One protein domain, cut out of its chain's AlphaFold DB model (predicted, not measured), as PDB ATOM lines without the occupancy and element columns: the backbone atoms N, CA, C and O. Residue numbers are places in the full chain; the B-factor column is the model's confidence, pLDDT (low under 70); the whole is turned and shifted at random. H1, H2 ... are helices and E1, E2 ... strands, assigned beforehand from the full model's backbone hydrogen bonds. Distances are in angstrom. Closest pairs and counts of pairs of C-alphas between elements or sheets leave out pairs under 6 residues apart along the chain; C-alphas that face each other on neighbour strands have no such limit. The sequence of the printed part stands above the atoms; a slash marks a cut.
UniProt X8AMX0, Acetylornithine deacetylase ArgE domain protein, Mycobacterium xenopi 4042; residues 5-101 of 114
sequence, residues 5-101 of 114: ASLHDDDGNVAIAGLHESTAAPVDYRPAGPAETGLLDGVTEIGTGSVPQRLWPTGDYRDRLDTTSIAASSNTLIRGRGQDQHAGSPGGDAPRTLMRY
ATOM      1  N   ALA A   5      30.551 -39.342  12.579       73.50
ATOM      2  CA  ALA A   5      29.222 -39.875  12.865       73.50
ATOM      3  C   ALA A   5      28.342 -38.859  13.611       73.50
ATOM      4  O   ALA A   5      27.158 -38.789  13.339       73.50
ATOM      5  N   SER A   6      28.918 -38.015  14.482       78.00
ATOM      6  CA  SER A   6      28.145 -36.997  15.215       78.00
ATOM      7  C   SER A   6      27.643 -35.826  14.367       78.00
ATOM      8  O   SER A   6      26.965 -34.950  14.894       78.00
ATOM      9  N   LEU A   7      27.996 -35.778  13.081       80.75
ATOM     10  CA  LEU A   7      27.471 -34.785  12.143       80.75
ATOM     11  C   LEU A   7      26.169 -35.244  11.478       80.75
ATOM     12  O   LEU A   7      25.546 -34.447  10.780       80.75
ATOM     13  N   HIS A   8      25.765 -36.496  11.707       82.38
ATOM     14  CA  HIS A   8      24.508 -37.058  11.240       82.38
ATOM     15  C   HIS A   8      23.650 -37.496  12.433       82.38
ATOM     16  O   HIS A   8      24.187 -37.815  13.497       82.38
ATOM     17  N   ASP A   9      22.331 -37.480  12.269       84.25
ATOM     18  CA  ASP A   9      21.408 -38.123  13.206       84.25
ATOM     19  C   ASP A   9      21.329 -39.640  12.957       84.25
ATOM     20  O   ASP A   9      21.999 -40.187  12.076       84.25
ATOM     21  N   ASP A  10      20.516 -40.325  13.762       86.19
ATOM     22  CA  ASP A  10      20.333 -41.777  13.677       86.19
ATOM     23  C   ASP A  10      19.694 -42.222  12.348       86.19
ATOM     24  O   ASP A  10      19.902 -43.358  11.919       86.19
ATOM     25  N   ASP A  11      18.972 -41.324  11.672       82.00
ATOM     26  CA  ASP A  11      18.370 -41.562  10.359       82.00
ATOM     27  C   ASP A  11      19.346 -41.242   9.209       82.00
ATOM     28  O   ASP A  11      19.051 -41.523   8.047       82.00
ATOM     29  N   GLY A  12      20.525 -40.686   9.503       80.19
ATOM     30  CA  GLY A  12      21.539 -40.306   8.522       80.19
ATOM     31  C   GLY A  12      21.333 -38.925   7.895       80.19
ATOM     32  O   GLY A  12      22.004 -38.616   6.907       80.19
ATOM     33  N   ASN A  13      20.448 -38.081   8.438       81.44
ATOM     34  CA  ASN A  13      20.348 -36.677   8.028       81.44
ATOM     35  C   ASN A  13      21.480 -35.860   8.653       81.44
ATOM     36  O   ASN A  13      21.937 -36.154   9.755       81.44
ATOM     37  N   VAL A  14      21.910 -34.789   7.985       81.38
ATOM     38  CA  VAL A  14      22.931 -33.878   8.518       81.38
ATOM     39  C   VAL A  14      22.374 -33.110   9.723       81.38
ATOM     40  O   VAL A  14      21.509 -32.249   9.588       81.38
ATOM     41  N   ALA A  15      22.915 -33.384  10.909       81.31
ATOM     42  CA  ALA A  15      22.431 -32.883  12.196       81.31
ATOM     43  C   ALA A  15      23.285 -31.720  12.733       81.31
ATOM     44  O   ALA A  15      23.652 -31.663  13.910       81.31
ATOM     45  N   ILE A  16      23.639 -30.773  11.862       77.38
ATOM     46  CA  ILE A  16      24.481 -29.631  12.233       77.38
ATOM     47  C   ILE A  16      23.600 -28.474  12.717       77.38
ATOM     48  O   ILE A  16      22.838 -27.872  11.961       77.38
ATOM     49  N   ALA A  17      23.736 -28.119  13.994       77.06
ATOM     50  CA  ALA A  17      22.951 -27.052  14.603       77.06
ATOM     51  C   ALA A  17      23.175 -25.691  13.914       77.06
ATOM     52  O   ALA A  17      24.255 -25.107  14.000       77.06
ATOM     53  N   GLY A  18      22.111 -25.135  13.327       72.50
ATOM     54  CA  GLY A  18      22.150 -23.850  12.620       72.50
ATOM     55  C   GLY A  18      22.444 -23.967  11.124       72.50
ATOM     56  O   GLY A  18      22.596 -22.937  10.466       72.50
ATOM     57  N   LEU A  19      22.524 -25.184  10.581       73.06
ATOM     58  CA  LEU A  19      22.450 -25.406   9.144       73.06
ATOM     59  C   LEU A  19      21.000 -25.203   8.693       73.06
ATOM     60  O   LEU A  19      20.072 -25.740   9.293       73.06
ATOM     61  N   HIS A  20      20.809 -24.371   7.674       72.44
ATOM     62  CA  HIS A  20      19.493 -24.144   7.096       72.44
ATOM     63  C   HIS A  20      19.113 -25.345   6.228       72.44
ATOM     64  O   HIS A  20      19.867 -25.703   5.328       72.44
ATOM     65  N   GLU A  21      17.936 -25.912   6.463       73.44
ATOM     66  CA  GLU A  21      17.317 -26.900   5.584       73.44
ATOM     67  C   GLU A  21      16.245 -26.198   4.743       73.44
ATOM     68  O   GLU A  21      15.420 -25.460   5.283       73.44
ATOM     69  N   SER A  22      16.262 -26.376   3.420       70.62
ATOM     70  CA  SER A  22      15.159 -25.901   2.573       70.62
ATOM     71  C   SER A  22      14.198 -27.040   2.237       70.62
ATOM     72  O   SER A  22      14.476 -28.214   2.462       70.62
ATOM     73  N   THR A  23      13.047 -26.716   1.661       79.81
ATOM     74  CA  THR A  23      12.181 -27.724   1.041       79.81
ATOM     75  C   THR A  23      12.570 -27.873  -0.426       79.81
ATOM     76  O   THR A  23      12.780 -26.874  -1.117       79.81
ATOM     77  N   ALA A  24      12.686 -29.108  -0.909       79.12
ATOM     78  CA  ALA A  24      12.849 -29.385  -2.328       79.12
ATOM     79  C   ALA A  24      11.633 -28.858  -3.089       79.12
ATOM     80  O   ALA A  24      10.500 -28.896  -2.604       79.12
ATOM     81  N   ALA A  25      11.861 -28.412  -4.322       80.56
ATOM     82  CA  ALA A  25      10.758 -28.162  -5.235       80.56
ATOM     83  C   ALA A  25       9.907 -29.443  -5.385       80.56
ATOM     84  O   ALA A  25      10.465 -30.545  -5.356       80.56
ATOM     85  N   PRO A  26       8.577 -29.322  -5.561       79.81
ATOM     86  CA  PRO A  26       7.703 -30.463  -5.793       79.81
ATOM     87  C   PRO A  26       7.985 -31.035  -7.186       79.81
ATOM     88  O   PRO A  26       7.350 -30.677  -8.175       79.81
ATOM     89  N   VAL A  27       9.000 -31.890  -7.266       82.75
ATOM     90  CA  VAL A  27       9.349 -32.646  -8.464       82.75
ATOM     91  C   VAL A  27       8.630 -33.982  -8.388       82.75
ATOM     92  O   VAL A  27       8.765 -34.699  -7.395       82.75
ATOM     93  N   ASP A  28       7.886 -34.318  -9.442       81.81
ATOM     94  CA  ASP A  28       7.325 -35.656  -9.622       81.81
ATOM     95  C   ASP A  28       8.462 -36.630  -9.948       81.81
ATOM     96  O   ASP A  28       8.816 -36.881 -11.101       81.81
ATOM     97  N   TYR A  29       9.130 -37.081  -8.891       77.50
ATOM     98  CA  TYR A  29      10.219 -38.034  -8.958       77.50
ATOM     99  C   TYR A  29       9.707 -39.388  -8.484       77.50
ATOM    100  O   TYR A  29       9.530 -39.622  -7.285       77.50
ATOM    101  N   ARG A  30       9.496 -40.302  -9.433       79.69
ATOM    102  CA  ARG A  30       9.253 -41.706  -9.111       79.69
ATOM    103  C   ARG A  30      10.576 -42.310  -8.631       79.69
ATOM    104  O   ARG A  30      11.526 -42.305  -9.415       79.69
ATOM    105  N   PRO A  31      10.664 -42.827  -7.392       70.38
ATOM    106  CA  PRO A  31      11.888 -43.450  -6.914       70.38
ATOM    107  C   PRO A  31      12.303 -44.573  -7.864       70.38
ATOM    108  O   PRO A  31      11.504 -45.459  -8.192       70.38
ATOM    109  N   ALA A  32      13.543 -44.481  -8.337       70.69
ATOM    110  CA  ALA A  32      14.189 -45.525  -9.105       70.69
ATOM    111  C   ALA A  32      14.243 -46.784  -8.227       70.69
ATOM    112  O   ALA A  32      14.648 -46.721  -7.065       70.69
ATOM    113  N   GLY A  33      13.746 -47.914  -8.735       69.69
ATOM    114  CA  GLY A  33      13.739 -49.157  -7.960       69.69
ATOM    115  C   GLY A  33      15.170 -49.605  -7.618       69.69
ATOM    116  O   GLY A  33      16.106 -49.167  -8.284       69.69
ATOM    117  N   PRO A  34      15.371 -50.522  -6.654       68.56
ATOM    118  CA  PRO A  34      16.704 -51.035  -6.295       68.56
ATOM    119  C   PRO A  34      17.534 -51.512  -7.500       68.56
ATOM    120  O   PRO A  34      18.749 -51.332  -7.547       68.56
ATOM    121  N   ALA A  35      16.857 -52.053  -8.520       68.44
ATOM    122  CA  ALA A  35      17.461 -52.486  -9.779       68.44
ATOM    123  C   ALA A  35      18.055 -51.340 -10.621       68.44
ATOM    124  O   ALA A  35      18.982 -51.564 -11.393       68.44
ATOM    125  N   GLU A  36      17.525 -50.126 -10.492       72.00
ATOM    126  CA  GLU A  36      17.983 -48.933 -11.210       72.00
ATOM    127  C   GLU A  36      19.066 -48.174 -10.421       72.00
ATOM    128  O   GLU A  36      19.934 -47.545 -11.022       72.00
ATOM    129  N   THR A  37      19.050 -48.247  -9.085       74.75
ATOM    130  CA  THR A  37      20.013 -47.559  -8.202       74.75
ATOM    131  C   THR A  37      21.245 -48.394  -7.853       74.75
ATOM    132  O   THR A  37      22.226 -47.851  -7.347       74.75
ATOM    133  N   GLY A  38      21.223 -49.703  -8.122       77.62
ATOM    134  CA  GLY A  38      22.293 -50.618  -7.714       77.62
ATOM    135  C   GLY A  38      22.343 -50.833  -6.200       77.62
ATOM    136  O   GLY A  38      23.390 -51.203  -5.665       77.62
ATOM    137  N   LEU A  39      21.230 -50.572  -5.505       81.62
ATOM    138  CA  LEU A  39      21.106 -50.831  -4.077       81.62
ATOM    139  C   LEU A  39      21.189 -52.345  -3.840       81.62
ATOM    140  O   LEU A  39      20.501 -53.117  -4.508       81.62
ATOM    141  N   LEU A  40      22.034 -52.772  -2.902       83.69
ATOM    142  CA  LEU A  40      22.142 -54.187  -2.544       83.69
ATOM    143  C   LEU A  40      20.879 -54.659  -1.814       83.69
ATOM    144  O   LEU A  40      20.248 -53.893  -1.083       83.69
ATOM    145  N   ASP A  41      20.557 -55.943  -1.956       80.44
ATOM    146  CA  ASP A  41      19.460 -56.561  -1.217       80.44
ATOM    147  C   ASP A  41      19.655 -56.376   0.297       80.44
ATOM    148  O   ASP A  41      20.711 -56.680   0.855       80.44
ATOM    149  N   GLY A  42      18.620 -55.862   0.967       82.94
ATOM    150  CA  GLY A  42      18.643 -55.583   2.405       82.94
ATOM    151  C   GLY A  42      19.279 -54.245   2.800       82.94
ATOM    152  O   GLY A  42      19.306 -53.931   3.988       82.94
ATOM    153  N   VAL A  43      19.754 -53.443   1.841       83.00
ATOM    154  CA  VAL A  43      20.166 -52.054   2.083       83.00
ATOM    155  C   VAL A  43      18.966 -51.129   1.900       83.00
ATOM    156  O   VAL A  43      18.158 -51.311   0.994       83.00
ATOM    157  N   THR A  44      18.852 -50.125   2.764       82.25
ATOM    158  CA  THR A  44      17.856 -49.056   2.655       82.25
ATOM    159  C   THR A  44      18.551 -47.717   2.463       82.25
ATOM    160  O   THR A  44      19.678 -47.518   2.918       82.25
ATOM    161  N   GLU A  45      17.879 -46.789   1.789       84.12
ATOM    162  CA  GLU A  45      18.352 -45.410   1.707       84.12
ATOM    163  C   GLU A  45      18.339 -44.752   3.094       84.12
ATOM    164  O   GLU A  45      17.458 -45.029   3.910       84.12
ATOM    165  N   ILE A  46      19.328 -43.896   3.346       84.94
ATOM    166  CA  ILE A  46      19.433 -43.086   4.564       84.94
ATOM    167  C   ILE A  46      18.801 -41.713   4.342       84.94
ATOM    168  O   ILE A  46      18.765 -41.217   3.216       84.94
ATOM    169  N   GLY A  47      18.357 -41.088   5.422       81.62
ATOM    170  CA  GLY A  47      17.728 -39.780   5.440       81.62
ATOM    171  C   GLY A  47      16.214 -39.825   5.248       81.62
ATOM    172  O   GLY A  47      15.619 -40.821   4.834       81.62
ATOM    173  N   THR A  48      15.569 -38.700   5.530       83.31
ATOM    174  CA  THR A  48      14.108 -38.572   5.551       83.31
ATOM    175  C   THR A  48      13.581 -37.768   4.355       83.31
ATOM    176  O   THR A  48      14.328 -37.110   3.635       83.31
ATOM    177  N   GLY A  49      12.276 -37.863   4.080       83.12
ATOM    178  CA  GLY A  49      11.622 -37.124   2.992       83.12
ATOM    179  C   GLY A  49      11.632 -37.831   1.630       83.12
ATOM    180  O   GLY A  49      11.793 -39.048   1.529       83.12
ATOM    181  N   SER A  50      11.384 -37.074   0.559       84.50
ATOM    182  CA  SER A  50      11.438 -37.584  -0.817       84.50
ATOM    183  C   SER A  50      12.887 -37.707  -1.308       84.50
ATOM    184  O   SER A  50      13.790 -37.083  -0.755       84.50
ATOM    185  N   VAL A  51      13.131 -38.475  -2.375       82.69
ATOM    186  CA  VAL A  51      14.478 -38.562  -2.979       82.69
ATOM    187  C   VAL A  51      15.021 -37.168  -3.364       82.69
ATOM    188  O   VAL A  51      16.148 -36.858  -2.980       82.69
ATOM    189  N   PRO A  52      14.242 -36.263  -3.999       83.88
ATOM    190  CA  PRO A  52      14.680 -34.881  -4.211       83.88
ATOM    191  C   PRO A  52      14.969 -34.105  -2.919       83.88
ATOM    192  O   PRO A  52      15.895 -33.297  -2.910       83.88
ATOM    193  N   GLN A  53      14.211 -34.347  -1.837       82.69
ATOM    194  CA  GLN A  53      14.442 -33.712  -0.531       82.69
ATOM    195  C   GLN A  53      15.778 -34.130   0.080       82.69
ATOM    196  O   GLN A  53      16.408 -33.303   0.717       82.69
ATOM    197  N   ARG A  54      16.234 -35.365  -0.143       79.25
ATOM    198  CA  ARG A  54      17.538 -35.829   0.351       79.25
ATOM    199  C   ARG A  54      18.718 -35.359  -0.494       79.25
ATOM    200  O   ARG A  54      19.817 -35.194   0.023       79.25
ATOM    201  N   LEU A  55      18.502 -35.187  -1.798       77.88
ATOM    202  CA  LEU A  55      19.577 -34.925  -2.756       77.88
ATOM    203  C   LEU A  55      19.957 -33.448  -2.901       77.88
ATOM    204  O   LEU A  55      21.094 -33.171  -3.273       77.88
ATOM    205  N   TRP A  56      19.025 -32.510  -2.702       74.38
ATOM    206  CA  TRP A  56      19.254 -31.096  -3.047       74.38
ATOM    207  C   TRP A  56      19.104 -30.096  -1.903       74.38
ATOM    208  O   TRP A  56      19.954 -29.213  -1.788       74.38
ATOM    209  N   PRO A  57      18.023 -30.123  -1.106       60.88
ATOM    210  CA  PRO A  57      17.778 -29.066  -0.141       60.88
ATOM    211  C   PRO A  57      18.321 -29.369   1.261       60.88
ATOM    212  O   PRO A  57      18.494 -28.426   2.039       60.88
ATOM    213  N   THR A  58      18.600 -30.634   1.592       59.75
ATOM    214  CA  THR A  58      19.354 -31.002   2.793       59.75
ATOM    215  C   THR A  58      20.786 -30.539   2.610       59.75
ATOM    216  O   THR A  58      21.465 -30.943   1.670       59.75
ATOM    217  N   GLY A  59      21.229 -29.637   3.486       57.19
ATOM    218  CA  GLY A  59      22.578 -29.097   3.436       57.19
ATOM    219  C   GLY A  59      23.613 -30.220   3.406       57.19
ATOM    220  O   GLY A  59      23.585 -31.147   4.210       57.19
ATOM    221  N   ASP A  60      24.521 -30.123   2.450       57.81
ATOM    222  CA  ASP A  60      25.495 -31.154   2.155       57.81
ATOM    223  C   ASP A  60      26.814 -30.871   2.882       57.81
ATOM    224  O   ASP A  60      27.437 -29.822   2.681       57.81
ATOM    225  N   TYR A  61      27.253 -31.815   3.719       52.78
ATOM    226  CA  TYR A  61      28.552 -31.767   4.391       52.78
ATOM    227  C   TYR A  61      29.557 -32.686   3.686       52.78
ATOM    228  O   TYR A  61      29.229 -33.826   3.349       52.78
ATOM    229  N   ARG A  62      30.765 -32.179   3.402       57.16
ATOM    230  CA  ARG A  62      31.813 -32.904   2.662       57.16
ATOM    231  C   ARG A  62      33.171 -32.701   3.336       57.16
ATOM    232  O   ARG A  62      33.798 -31.659   3.152       57.16
ATOM    233  N   ASP A  63      33.646 -33.712   4.059       58.69
ATOM    234  CA  ASP A  63      35.001 -33.719   4.617       58.69
ATOM    235  C   ASP A  63      36.039 -34.011   3.534       58.69
ATOM    236  O   ASP A  63      35.980 -35.044   2.858       58.69
ATOM    237  N   ARG A  64      37.056 -33.155   3.415       55.31
ATOM    238  CA  ARG A  64      38.287 -33.507   2.701       55.31
ATOM    239  C   ARG A  64      39.427 -33.638   3.700       55.31
ATOM    240  O   ARG A  64      39.963 -32.641   4.186       55.31
ATOM    241  N   LEU A  65      39.821 -34.883   3.959       60.75
ATOM    242  CA  LEU A  65      40.957 -35.203   4.811       60.75
ATOM    243  C   LEU A  65      42.220 -35.398   3.964       60.75
ATOM    244  O   LEU A  65      42.357 -36.402   3.267       60.75
ATOM    245  N   ASP A  66      43.155 -34.454   4.051       65.00
ATOM    246  CA  ASP A  66      44.504 -34.615   3.504       65.00
ATOM    247  C   ASP A  66      45.388 -35.275   4.574       65.00
ATOM    248  O   ASP A  66      46.000 -34.611   5.420       65.00
ATOM    249  N   THR A  67      45.336 -36.611   4.615       64.19
ATOM    250  CA  THR A  67      46.074 -37.439   5.578       64.19
ATOM    251  C   THR A  67      47.277 -38.110   4.932       64.19
ATOM    252  O   THR A  67      47.280 -38.433   3.744       64.19
ATOM    253  N   THR A  68      48.301 -38.382   5.742       69.25
ATOM    254  CA  THR A  68      49.445 -39.197   5.334       69.25
ATOM    255  C   THR A  68      48.964 -40.559   4.833       69.25
ATOM    256  O   THR A  68      48.128 -41.205   5.471       69.25
ATOM    257  N   SER A  69      49.487 -40.991   3.684       72.56
ATOM    258  CA  SER A  69      49.180 -42.307   3.126       72.56
ATOM    259  C   SER A  69      49.647 -43.423   4.066       72.56
ATOM    260  O   SER A  69      50.618 -43.263   4.806       72.56
ATOM    261  N   ILE A  70      48.989 -44.585   4.013       69.75
ATOM    262  CA  ILE A  70      49.306 -45.731   4.887       69.75
ATOM    263  C   ILE A  70      50.778 -46.152   4.740       69.75
ATOM    264  O   ILE A  70      51.450 -46.407   5.735       69.75
ATOM    265  N   ALA A  71      51.308 -46.147   3.514       76.12
ATOM    266  CA  ALA A  71      52.697 -46.509   3.229       76.12
ATOM    267  C   ALA A  71      53.733 -45.528   3.814       76.12
ATOM    268  O   ALA A  71      54.872 -45.916   4.049       76.12
ATOM    269  N   ALA A  72      53.343 -44.274   4.055       74.75
ATOM    270  CA  ALA A  72      54.182 -43.253   4.681       74.75
ATOM    271  C   ALA A  72      53.829 -43.028   6.164       74.75
ATOM    272  O   ALA A  72      54.346 -42.100   6.790       74.75
ATOM    273  N   SER A  73      52.931 -43.845   6.726       66.44
ATOM    274  CA  SER A  73      52.509 -43.718   8.117       66.44
ATOM    275  C   SER A  73      53.634 -44.127   9.072       66.44
ATOM    276  O   SER A  73      54.377 -45.078   8.843       66.44
ATOM    277  N   SER A  74      53.779 -43.368  10.151       70.88
ATOM    278  CA  SER A  74      54.728 -43.612  11.235       70.88
ATOM    279  C   SER A  74      54.056 -43.222  12.548       70.88
ATOM    280  O   SER A  74      53.086 -42.464  12.543       70.88
ATOM    281  N   ASN A  75      54.560 -43.697  13.685       71.25
ATOM    282  CA  ASN A  75      53.970 -43.426  15.002       71.25
ATOM    283  C   ASN A  75      54.295 -42.013  15.542       71.25
ATOM    284  O   ASN A  75      54.287 -41.767  16.747       71.25
ATOM    285  N   THR A  76      54.617 -41.087  14.641       67.44
ATOM    286  CA  THR A  76      54.946 -39.690  14.924       67.44
ATOM    287  C   THR A  76      53.767 -38.819  14.506       67.44
ATOM    288  O   THR A  76      53.208 -39.007  13.427       67.44
ATOM    289  N   LEU A  77      53.396 -37.831  15.325       59.50
ATOM    290  CA  LEU A  77      52.353 -36.868  14.963       59.50
ATOM    291  C   LEU A  77      52.820 -35.986  13.795       59.50
ATOM    292  O   LEU A  77      53.623 -35.070  13.976       59.50
ATOM    293  N   ILE A  78      52.292 -36.252  12.600       69.38
ATOM    294  CA  ILE A  78      52.502 -35.442  11.397       69.38
ATOM    295  C   ILE A  78      51.357 -34.424  11.288       69.38
ATOM    296  O   ILE A  78      50.192 -34.742  11.522       69.38
ATOM    297  N   ARG A  79      51.681 -33.169  10.954       64.81
ATOM    298  CA  ARG A  79      50.685 -32.109  10.719       64.81
ATOM    299  C   ARG A  79      49.879 -32.429   9.454       64.81
ATOM    300  O   ARG A  79      50.440 -32.400   8.364       64.81
ATOM    301  N   GLY A  80      48.580 -32.674   9.604       64.88
ATOM    302  CA  GLY A  80      47.617 -32.728   8.498       64.88
ATOM    303  C   GLY A  80      46.870 -31.404   8.326       64.88
ATOM    304  O   GLY A  80      46.823 -30.585   9.250       64.88
ATOM    305  N   ARG A  81      46.279 -31.190   7.148       64.94
ATOM    306  CA  ARG A  81      45.326 -30.098   6.903       64.94
ATOM    307  C   ARG A  81      43.950 -30.699   6.626       64.94
ATOM    308  O   ARG A  81      43.824 -31.587   5.793       64.94
ATOM    309  N   GLY A  82      42.937 -30.212   7.334       61.19
ATOM    310  CA  GLY A  82      41.534 -30.485   7.029       61.19
ATOM    311  C   GLY A  82      40.920 -29.293   6.306       61.19
ATOM    312  O   GLY A  82      41.289 -28.148   6.586       61.19
ATOM    313  N   GLN A  83      40.017 -29.558   5.366       48.84
ATOM    314  CA  GLN A  83      39.081 -28.557   4.870       48.84
ATOM    315  C   GLN A  83      37.661 -29.069   5.050       48.84
ATOM    316  O   GLN A  83      37.310 -30.114   4.498       48.84
ATOM    317  N   ASP A  84      36.866 -28.251   5.728       50.78
ATOM    318  CA  ASP A  84      35.442 -28.472   5.919       50.78
ATOM    319  C   ASP A  84      34.711 -27.500   4.991       50.78
ATOM    320  O   ASP A  84      34.945 -26.287   5.021       50.78
ATOM    321  N   GLN A  85      33.881 -28.043   4.105       57.12
ATOM    322  CA  GLN A  85      33.105 -27.275   3.135       57.12
ATOM    323  C   GLN A  85      31.617 -27.490   3.412       57.12
ATOM    324  O   GLN A  85      31.172 -28.625   3.593       57.12
ATOM    325  N   HIS A  86      30.852 -26.397   3.419       56.81
ATOM    326  CA  HIS A  86      29.409 -26.411   3.653       56.81
ATOM    327  C   HIS A  86      28.680 -25.787   2.466       56.81
ATOM    328  O   HIS A  86      28.934 -24.631   2.118       56.81
ATOM    329  N   ALA A  87      27.747 -26.530   1.876       61.94
ATOM    330  CA  ALA A  87      26.792 -25.981   0.923       61.94
ATOM    331  C   ALA A  87      25.509 -25.585   1.667       61.94
ATOM    332  O   ALA A  87      24.899 -26.406   2.351       61.94
ATOM    333  N   GLY A  88      25.123 -24.312   1.569       59.09
ATOM    334  CA  GLY A  88      23.851 -23.824   2.098       59.09
ATOM    335  C   GLY A  88      22.737 -23.970   1.067       59.09
ATOM    336  O   GLY A  88      22.971 -23.785  -0.129       59.09
ATOM    337  N   SER A  89      21.524 -24.260   1.526       56.44
ATOM    338  CA  SER A  89      20.361 -24.309   0.646       56.44
ATOM    339  C   SER A  89      19.957 -22.903   0.161       56.44
ATOM    340  O   SER A  89      20.226 -21.909   0.851       56.44
ATOM    341  N   PRO A  90      19.295 -22.778  -1.007       56.50
ATOM    342  CA  PRO A  90      18.811 -21.495  -1.512       56.50
ATOM    343  C   PRO A  90      17.919 -20.782  -0.481       56.50
ATOM    344  O   PRO A  90      16.964 -21.368   0.023       56.50
ATOM    345  N   GLY A  91      18.236 -19.522  -0.166       57.75
ATOM    346  CA  GLY A  91      17.536 -18.721   0.851       57.75
ATOM    347  C   GLY A  91      18.218 -18.657   2.226       57.75
ATOM    348  O   GLY A  91      17.772 -17.894   3.079       57.75
ATOM    349  N   GLY A  92      19.314 -19.393   2.444       56.78
ATOM    350  CA  GLY A  92      20.117 -19.291   3.666       56.78
ATOM    351  C   GLY A  92      21.105 -18.113   3.653       56.78
ATOM    352  O   GLY A  92      21.940 -18.002   2.756       56.78
ATOM    353  N   ASP A  93      21.074 -17.266   4.686       56.16
ATOM    354  CA  ASP A  93      22.057 -16.189   4.893       56.16
ATOM    355  C   ASP A  93      23.436 -16.758   5.288       56.16
ATOM    356  O   ASP A  93      23.744 -16.945   6.471       56.16
ATOM    357  N   ALA A  94      24.308 -16.981   4.298       54.47
ATOM    358  CA  ALA A  94      25.658 -17.527   4.477       54.47
ATOM    359  C   ALA A  94      26.486 -16.896   5.631       54.47
ATOM    360  O   ALA A  94      27.060 -17.651   6.423       54.47
ATOM    361  N   PRO A  95      26.545 -15.558   5.815       53.19
ATOM    362  CA  PRO A  95      27.317 -14.970   6.913       53.19
ATOM    363  C   PRO A  95      26.702 -15.203   8.304       53.19
ATOM    364  O   PRO A  95      27.450 -15.315   9.275       53.19
ATOM    365  N   ARG A  96      25.369 -15.325   8.433       51.06
ATOM    366  CA  ARG A  96      24.717 -15.641   9.722       51.06
ATOM    367  C   ARG A  96      24.957 -17.089  10.132       51.06
ATOM    368  O   ARG A  96      25.157 -17.351  11.317       51.06
ATOM    369  N   THR A  97      24.993 -17.989   9.152       50.56
ATOM    370  CA  THR A  97      25.405 -19.382   9.328       50.56
ATOM    371  C   THR A  97      26.843 -19.408   9.850       50.56
ATOM    372  O   THR A  97      27.051 -19.808  10.989       50.56
ATOM    373  N   LEU A  98      27.816 -18.834   9.126       53.25
ATOM    374  CA  LEU A  98      29.246 -18.811   9.497       53.25
ATOM    375  C   LEU A  98      29.558 -18.153  10.860       53.25
ATOM    376  O   LEU A  98      30.397 -18.660  11.607       53.25
ATOM    377  N   MET A  99      28.886 -17.054  11.225       47.59
ATOM    378  CA  MET A  99      29.188 -16.288  12.448       47.59
ATOM    379  C   MET A  99      28.865 -17.048  13.750       47.59
ATOM    380  O   MET A  99      29.444 -16.746  14.795       47.59
ATOM    381  N   ARG A 100      27.996 -18.069  13.707       48.09
ATOM    382  CA  ARG A 100      27.653 -18.904  14.874       48.09
ATOM    383  C   ARG A 100      28.592 -20.111  15.068       48.09
ATOM    384  O   ARG A 100      28.611 -20.675  16.159       48.09
ATOM    385  N   TYR A 101      29.409 -20.464  14.067       47.97
ATOM    386  CA  TYR A 101      30.361 -21.594  14.106       47.97
ATOM    387  C   TYR A 101      31.757 -21.235  14.644       47.97
ATOM    388  O   TYR A 101      32.625 -22.098  14.767       47.97
TER     389      TYR A 101
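Overview. This is residues 5 to 101 of the 114 residues of the protein "Acetylornithine deacetylase ArgE domain protein" of Mycobacterium xenopi 4042 (UniProt X8AMX0). With little regular structure, this flat, loose model is mostly loops, and one long two-stranded hairpin, E1 and E2, reaches out to one side with residues 67 to 80 at its far end, while the three short helices H1, H2 and H3 touch no other helix. Residues 35 to 42 and 69 to 77 stick out. The 97 printed residues hold H1, H2, E1, E2 and H3 in that order, 30 residues in all, class mixed. The radius of gyration of the C-alphas is 17.7 A and the spans are 53 by 41 by 20 A.

Arrangement. H1, residues 34 to 37, is apart from H2, residues 51 to 55. E1, residues 60 to 66, and E2, residues 81 to 87, form an antiparallel hairpin at 166 degrees; N 64 and O 83 are within hydrogen-bond range at 3.2 A. H3, residues 94 to 100, is apart from E1; 2 of its 3 O i to N i+4 pairs are within range.

Along the chain. H1 begins at C-alpha 34 (16.704, -51.035, -6.295). E1 is 19.4 A long, E2 19.9 A. H3 ends at C-alpha 100 (27.653, -18.904, 14.874).

Size, cuts and confidence. The printed part has no cut. H1 to H2 and E1 to E2 are long links. pLDDT is under 70 in 43 residues, among them 76 to 101.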